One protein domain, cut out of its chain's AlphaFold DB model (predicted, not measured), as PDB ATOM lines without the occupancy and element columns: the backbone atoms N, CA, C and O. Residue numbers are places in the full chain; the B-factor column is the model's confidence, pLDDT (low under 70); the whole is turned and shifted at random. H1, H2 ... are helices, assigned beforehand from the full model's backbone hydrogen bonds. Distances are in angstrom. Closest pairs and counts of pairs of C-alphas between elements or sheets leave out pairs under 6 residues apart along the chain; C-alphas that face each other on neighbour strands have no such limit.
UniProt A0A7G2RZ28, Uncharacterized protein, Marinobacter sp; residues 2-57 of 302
ATOM      1  N   LYS A   2     353.120 295.997 146.705       26.59
ATOM      2  CA  LYS A   2     353.681 297.330 146.978       26.59
ATOM      3  C   LYS A   2     352.989 297.838 148.241       26.59
ATOM      4  O   LYS A   2     351.801 298.137 148.181       26.59
ATOM      5  N   THR A   3     353.681 297.884 149.374       33.25
ATOM      6  CA  THR A   3     353.189 298.601 150.551       33.25
ATOM      7  C   THR A   3     353.110 300.075 150.172       33.25
ATOM      8  O   THR A   3     354.110 300.787 150.107       33.25
ATOM      9  N   MET A   4     351.907 300.520 149.812       34.34
ATOM     10  CA  MET A   4     351.594 301.935 149.717       34.34
ATOM     11  C   MET A   4     351.780 302.514 151.119       34.34
ATOM     12  O   MET A   4     350.906 302.392 151.969       34.34
ATOM     13  N   ASN A   5     352.939 303.123 151.363       44.56
ATOM     14  CA  ASN A   5     353.152 304.031 152.483       44.56
ATOM     15  C   ASN A   5     352.256 305.263 152.258       44.56
ATOM     16  O   ASN A   5     352.711 306.303 151.778       44.56
ATOM     17  N   THR A   6     350.954 305.152 152.527       58.50
ATOM     18  CA  THR A   6     350.051 306.304 152.534       58.50
ATOM     19  C   THR A   6     350.312 307.094 153.800       58.50
ATOM     20  O   THR A   6     349.663 306.904 154.825       58.50
ATOM     21  N   ARG A   7     351.315 307.968 153.724       72.62
ATOM     22  CA  ARG A   7     351.642 308.911 154.786       72.62
ATOM     23  C   ARG A   7     350.382 309.694 155.192       72.62
ATOM     24  O   ARG A   7     349.675 310.184 154.304       72.62
ATOM     25  N   PRO A   8     350.131 309.872 156.498       83.25
ATOM     26  CA  PRO A   8     349.069 310.740 156.991       83.25
ATOM     27  C   PRO A   8     349.201 312.151 156.411       83.25
ATOM     28  O   PRO A   8     350.247 312.791 156.546       83.25
ATOM     29  N   LYS A   9     348.147 312.641 155.750       84.62
ATOM     30  CA  LYS A   9     348.136 313.988 155.153       84.62
ATOM     31  C   LYS A   9     347.656 315.041 156.146       84.62
ATOM     32  O   LYS A   9     347.994 316.219 156.014       84.62
ATOM     33  N   THR A  10     346.872 314.624 157.135       88.94
ATOM     34  CA  THR A  10     346.260 315.518 158.116       88.94
ATOM     35  C   THR A  10     346.630 315.133 159.550       88.94
ATOM     36  O   THR A  10     346.952 313.974 159.821       88.94
ATOM     37  N   PRO A  11     346.582 316.083 160.499       88.75
ATOM     38  CA  PRO A  11     346.730 315.785 161.921       88.75
ATOM     39  C   PRO A  11     345.724 314.736 162.408       88.75
ATOM     40  O   PRO A  11     346.100 313.856 163.174       88.75
ATOM     41  N   SER A  12     344.484 314.775 161.913       89.19
ATOM     42  CA  SER A  12     343.439 313.806 162.262       89.19
ATOM     43  C   SER A  12     343.735 312.387 161.784       89.19
ATOM     44  O   SER A  12     343.357 311.435 162.458       89.19
ATOM     45  N   ASP A  13     344.448 312.214 160.670       90.94
ATOM     46  CA  ASP A  13     344.904 310.884 160.249       90.94
ATOM     47  C   ASP A  13     345.892 310.287 161.256       90.94
ATOM     48  O   ASP A  13     345.836 309.095 161.533       90.94
ATOM     49  N   VAL A  14     346.752 311.124 161.847       89.06
ATOM     50  CA  VAL A  14     347.660 310.704 162.923       89.06
ATOM     51  C   VAL A  14     346.906 310.510 164.239       89.06
ATOM     52  O   VAL A  14     347.210 309.583 164.977       89.06
ATOM     53  N   ALA A  15     345.890 311.328 164.525       88.62
ATOM     54  CA  ALA A  15     345.081 311.203 165.739       88.62
ATOM     55  C   ALA A  15     344.417 309.822 165.865       88.62
ATOM     56  O   ALA A  15     344.345 309.287 166.965       88.62
ATOM     57  N   LYS A  16     344.008 309.206 164.747       90.12
ATOM     58  CA  LYS A  16     343.427 307.848 164.716       90.12
ATOM     59  C   LYS A  16     344.354 306.768 165.280       90.12
ATOM     60  O   LYS A  16     343.876 305.743 165.751       90.12
ATOM     61  N   TYR A  17     345.669 306.987 165.238       86.81
ATOM     62  CA  TYR A  17     346.623 306.065 165.846       86.81
ATOM     63  C   TYR A  17     346.581 306.107 167.377       86.81
ATOM     64  O   TYR A  17     346.831 305.087 168.003       86.81
ATOM     65  N   PHE A  18     346.244 307.266 167.949       84.12
ATOM     66  CA  PHE A  18     346.191 307.532 169.390       84.12
ATOM     67  C   PHE A  18     344.779 307.424 169.989       84.12
ATOM     68  O   PHE A  18     344.629 307.355 171.201       84.12
ATOM     69  N   GLY A  19     343.734 307.443 169.159       73.00
ATOM     70  CA  GLY A  19     342.357 307.271 169.626       73.00
ATOM     71  C   GLY A  19     342.123 305.883 170.227       73.00
ATOM     72  O   GLY A  19     342.822 304.928 169.881       73.00
ATOM     73  N   ASP A  20     341.109 305.769 171.083       69.94
ATOM     74  CA  ASP A  20     340.657 304.518 171.720       69.94
ATOM     75  C   ASP A  20     341.624 303.916 172.761       69.94
ATOM     76  O   ASP A  20     341.487 302.751 173.129       69.94
ATOM     77  N   ASP A  21     342.602 304.692 173.231       65.75
ATOM     78  CA  ASP A  21     343.498 304.336 174.336       65.75
ATOM     79  C   ASP A  21     343.452 305.459 175.378       65.75
ATOM     80  O   ASP A  21     343.832 306.593 175.078       65.75
ATOM     81  N   GLU A  22     342.993 305.155 176.594       65.31
ATOM     82  CA  GLU A  22     342.855 306.128 177.692       65.31
ATOM     83  C   GLU A  22     344.164 306.883 177.977       65.31
ATOM     84  O   GLU A  22     344.137 308.062 178.324       65.31
ATOM     85  N   ILE A  23     345.319 306.245 177.755       69.12
ATOM     86  CA  ILE A  23     346.644 306.823 178.006       69.12
ATOM     87  C   ILE A  23     347.031 307.828 176.911       69.12
ATOM     88  O   ILE A  23     347.842 308.731 177.140       69.12
ATOM     89  N   THR A  24     346.491 307.687 175.694       74.12
ATOM     90  CA  THR A  24     346.920 308.491 174.536       74.12
ATOM     91  C   THR A  24     345.826 309.314 173.860       74.12
ATOM     92  O   THR A  24     346.147 310.144 173.004       74.12
ATOM     93  N   ASP A  25     344.575 309.213 174.317       75.44
ATOM     94  CA  ASP A  25     343.425 309.969 173.800       75.44
ATOM     95  C   ASP A  25     343.665 311.490 173.809       75.44
ATOM     96  O   ASP A  25     343.334 312.226 172.875       75.44
ATOM     97  N   TYR A  26     344.402 311.967 174.809       74.31
ATOM     98  CA  TYR A  26     344.857 313.347 174.873       74.31
ATOM     99  C   TYR A  26     345.696 313.786 173.663       74.31
ATOM    100  O   TYR A  26     345.500 314.875 173.114       74.31
ATOM    101  N   GLN A  27     346.626 312.938 173.209       80.62
ATOM    102  CA  GLN A  27     347.435 313.212 172.018       80.62
ATOM    103  C   GLN A  27     346.549 313.249 170.768       80.62
ATOM    104  O   GLN A  27     346.734 314.118 169.908       80.62
ATOM    105  N   ALA A  28     345.538 312.374 170.697       84.00
ATOM    106  CA  ALA A  28     344.544 312.380 169.630       84.00
ATOM    107  C   ALA A  28     343.750 313.697 169.601       84.00
ATOM    108  O   ALA A  28     343.620 314.315 168.538       84.00
ATOM    109  N   ARG A  29     343.289 314.190 170.758       80.81
ATOM    110  CA  ARG A  29     342.588 315.480 170.887       80.81
ATOM    111  C   ARG A  29     343.444 316.650 170.397       80.81
ATOM    112  O   ARG A  29     342.996 317.434 169.563       80.81
ATOM    113  N   ILE A  30     344.704 316.725 170.828       79.19
ATOM    114  CA  ILE A  30     345.656 317.772 170.414       79.19
ATOM    115  C   ILE A  30     345.853 317.794 168.897       79.19
ATOM    116  O   ILE A  30     345.877 318.861 168.271       79.19
ATOM    117  N   LEU A  31     346.023 316.612 168.306       85.88
ATOM    118  CA  LEU A  31     346.176 316.455 166.867       85.88
ATOM    119  C   LEU A  31     344.901 316.891 166.139       85.88
ATOM    120  O   LEU A  31     344.986 317.691 165.212       85.88
ATOM    121  N   ASN A  32     343.730 316.463 166.608       86.69
ATOM    122  CA  ASN A  32     342.432 316.841 166.048       86.69
ATOM    123  C   ASN A  32     342.116 318.336 166.163       86.69
ATOM    124  O   ASN A  32     341.325 318.855 165.375       86.69
ATOM    125  N   GLU A  33     342.700 319.036 167.129       83.69
ATOM    126  CA  GLU A  33     342.550 320.481 167.304       83.69
ATOM    127  C   GLU A  33     343.636 321.303 166.593       83.69
ATOM    128  O   GLU A  33     343.569 322.535 166.552       83.69
ATOM    129  N   CYS A  34     344.653 320.661 166.011       83.69
ATOM    130  CA  CYS A  34     345.725 321.358 165.311       83.69
ATOM    131  C   CYS A  34     345.176 322.195 164.148       83.69
ATOM    132  O   CYS A  34     344.572 321.657 163.227       83.69
ATOM    133  N   GLY A  35     345.445 323.505 164.156       74.62
ATOM    134  CA  GLY A  35     344.956 324.400 163.110       74.62
ATOM    135  C   GLY A  35     343.441 324.620 163.143       74.62
ATOM    136  O   GLY A  35     342.872 324.972 162.118       74.62
ATOM    137  N   LYS A  36     342.768 324.397 164.280       80.94
ATOM    138  CA  LYS A  36     341.387 324.854 164.499       80.94
ATOM    139  C   LYS A  36     341.372 326.245 165.134       80.94
ATOM    140  O   LYS A  36     342.315 326.643 165.818       80.94
ATOM    141  N   SER A  37     340.289 326.982 164.897       72.81
ATOM    142  CA  SER A  37     340.044 328.304 165.489       72.81
ATOM    143  C   SER A  37     339.830 328.236 166.999       72.81
ATOM    144  O   SER A  37     340.124 329.202 167.696       72.81
ATOM    145  N   THR A  38     339.381 327.089 167.504       72.75
ATOM    146  CA  THR A  38     339.180 326.826 168.927       72.75
ATOM    147  C   THR A  38     340.012 325.627 169.349       72.75
ATOM    148  O   THR A  38     340.033 324.611 168.650       72.75
ATOM    149  N   LYS A  39     340.677 325.746 170.498       71.81
ATOM    150  CA  LYS A  39     341.384 324.651 171.161       71.81
ATOM    151  C   LYS A  39     340.988 324.571 172.617       71.81
ATOM    152  O   LYS A  39     340.863 325.614 173.254       71.81
ATOM    153  N   SER A  40     340.862 323.357 173.127       68.44
ATOM    154  CA  SER A  40     340.681 323.084 174.551       68.44
ATOM    155  C   SER A  40     342.015 322.931 175.289       68.44
ATOM    156  O   SER A  40     342.078 323.093 176.504       68.44
ATOM    157  N   TYR A  41     343.104 322.706 174.547       57.44
ATOM    158  CA  TYR A  41     344.430 322.407 175.084       57.44
ATOM    159  C   TYR A  41     345.511 323.470 174.770       57.44
ATOM    160  O   TYR A  41     345.545 324.000 173.649       57.44
ATOM    161  N   PRO A  42     346.471 323.749 175.690       51.53
ATOM    162  CA  PRO A  42     346.512 323.378 177.121       51.53
ATOM    163  C   PRO A  42     345.486 324.106 177.980       51.53
ATOM    164  O   PRO A  42     345.358 323.831 179.162       51.53
ATOM    165  N   PHE A  43     344.767 325.041 177.377       62.41
ATOM    166  CA  PHE A  43     343.601 325.684 177.943       62.41
ATOM    167  C   PHE A  43     342.731 326.206 176.808       62.41
ATOM    168  O   PHE A  43     343.212 326.378 175.680       62.41
ATOM    169  N   ASN A  44     341.476 326.516 177.128       63.94
ATOM    170  CA  ASN A  44     340.517 327.057 176.175       63.94
ATOM    171  C   ASN A  44     341.038 328.356 175.542       63.94
ATOM    172  O   ASN A  44     341.276 329.354 176.225       63.94
ATOM    173  N   ARG A  45     341.226 328.342 174.222       63.03
ATOM    174  CA  ARG A  45     341.655 329.496 173.425       63.03
ATOM    175  C   ARG A  45     340.864 329.550 172.128       63.03
ATOM    176  O   ARG A  45     340.656 328.522 171.487       63.03
ATOM    177  N   VAL A  46     340.500 330.760 171.718       66.44
ATOM    178  CA  VAL A  46     339.827 331.037 170.446       66.44
ATOM    179  C   VAL A  46     340.645 332.072 169.677       66.44
ATOM    180  O   VAL A  46     341.071 333.075 170.247       66.44
ATOM    181  N   VAL A  47     340.886 331.825 168.392       57.25
ATOM    182  CA  VAL A  47     341.576 332.746 167.479       57.25
ATOM    183  C   VAL A  47     340.759 332.958 166.212       57.25
ATOM    184  O   VAL A  47     340.072 332.057 165.733       57.25
ATOM    185  N   THR A  48     340.887 334.144 165.624       55.22
ATOM    186  CA  THR A  48     340.252 334.493 164.345       55.22
ATOM    187  C   THR A  48     340.926 333.825 163.145       55.22
ATOM    188  O   THR A  48     340.277 333.613 162.127       55.22
ATOM    189  N   ASN A  49     342.208 333.451 163.260       59.28
ATOM    190  CA  ASN A  49     342.939 332.724 162.224       59.28
ATOM    191  C   ASN A  49     343.444 331.361 162.752       59.28
ATOM    192  O   ASN A  49     344.384 331.338 163.553       59.28
ATOM    193  N   PRO A  50     342.879 330.226 162.289       54.78
ATOM    194  CA  PRO A  50     343.255 328.881 162.737       54.78
ATOM    195  C   PRO A  50     344.742 328.538 162.552       54.78
ATOM    196  O   PRO A  50     345.310 327.788 163.348       54.78
ATOM    197  N   ASN A  51     345.407 329.126 161.550       55.09
ATOM    198  CA  ASN A  51     346.833 328.893 161.283       55.09
ATOM    199  C   ASN A  51     347.748 329.404 162.413       55.09
ATOM    200  O   ASN A  51     348.924 329.048 162.464       55.09
ATOM    201  N   LEU A  52     347.220 330.215 163.337       57.06
ATOM    202  CA  LEU A  52     347.958 330.760 164.477       57.06
ATOM    203  C   LEU A  52     348.070 329.792 165.658       57.06
ATOM    204  O   LEU A  52     348.811 330.067 166.602       57.06
ATOM    205  N   LEU A  53     347.370 328.655 165.620       68.12
ATOM    206  CA  LEU A  53     347.428 327.651 166.675       68.12
ATOM    207  C   LEU A  53     347.991 326.320 166.141       68.12
ATOM    208  O   LEU A  53     347.255 325.334 166.008       68.12
ATOM    209  N   PRO A  54     349.310 326.209 165.892       74.31
ATOM    210  CA  PRO A  54     349.939 324.909 165.682       74.31
ATOM    211  C   PRO A  54     349.856 324.079 166.968       74.31
ATOM    212  O   PRO A  54     349.887 324.619 168.074       74.31
ATOM    213  N   CYS A  55     349.719 322.759 166.851       76.19
ATOM    214  CA  CYS A  55     349.779 321.877 168.024       76.19
ATOM    215  C   CYS A  55     351.210 321.577 168.480       76.19
ATOM    216  O   CYS A  55     351.377 321.022 169.554       76.19
ATOM    217  N   ARG A  56     352.223 321.877 167.650       75.75
ATOM    218  CA  ARG A  56     353.646 321.521 167.844       75.75
ATOM    219  C   ARG A  56     353.911 320.038 168.121       75.75
ATOM    220  O   ARG A  56     355.028 319.659 168.449       75.75
ATOM    221  N   HIS A  57     352.916 319.179 167.921       79.06
ATOM    222  CA  HIS A  57     353.071 317.752 168.112       79.06
ATOM    223  C   HIS A  57     354.112 317.216 167.126       79.06
ATOM    224  O   HIS A  57     354.015 317.421 165.910       79.06
TER     225      HIS A  57
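This is residues 2 to 57 of the 302 residues of an uncharacterized protein of Marinobacter sp (UniProt A0A7G2RZ28). The model has little regular structure: a short helical hairpin, H1 and H2 side by side, with a long looping stretch, residues 33 to 57, beyond H2 and a tail, residues 2 to 7, that sticks out at the opposite end. The 56 printed residues include two named helices, H1 then H2, and no named strand; the class is all helix, with 16 residues in named elements. The whole is loose, with a radius of gyration of the C-alphas of 12.7 A, and flat, spanning 43 by 26 by 14 A.

H1, residues 11 to 18, begins at C-alpha 11 (346.730, 315.785, 161.921) and is 11.1 A long. H2, residues 25 to 32, is 10.4 A long and ends at C-alpha 32 (342.432, 316.841, 166.048).

H1 and H2 touch; their closest C-alphas, of Ala 15 and Ala 28, are 4.1 A apart. This hairpin has a shallow tilt of 12 degrees, opposite ways. Every O i to N i+4 pair is within hydrogen-bond range in H2, and 2 of 4 in H1. Residues 38 to 39 pair with residues 45 to 46, antiparallel.

The farthest C-alphas, of Lys 2 and Asn 44, are 43.7 A apart. The printed part has no cut, and the H1 to H2 link is short. Confidence is under 70 at residues 2 to 6, 20 to 23 and 40 to 53.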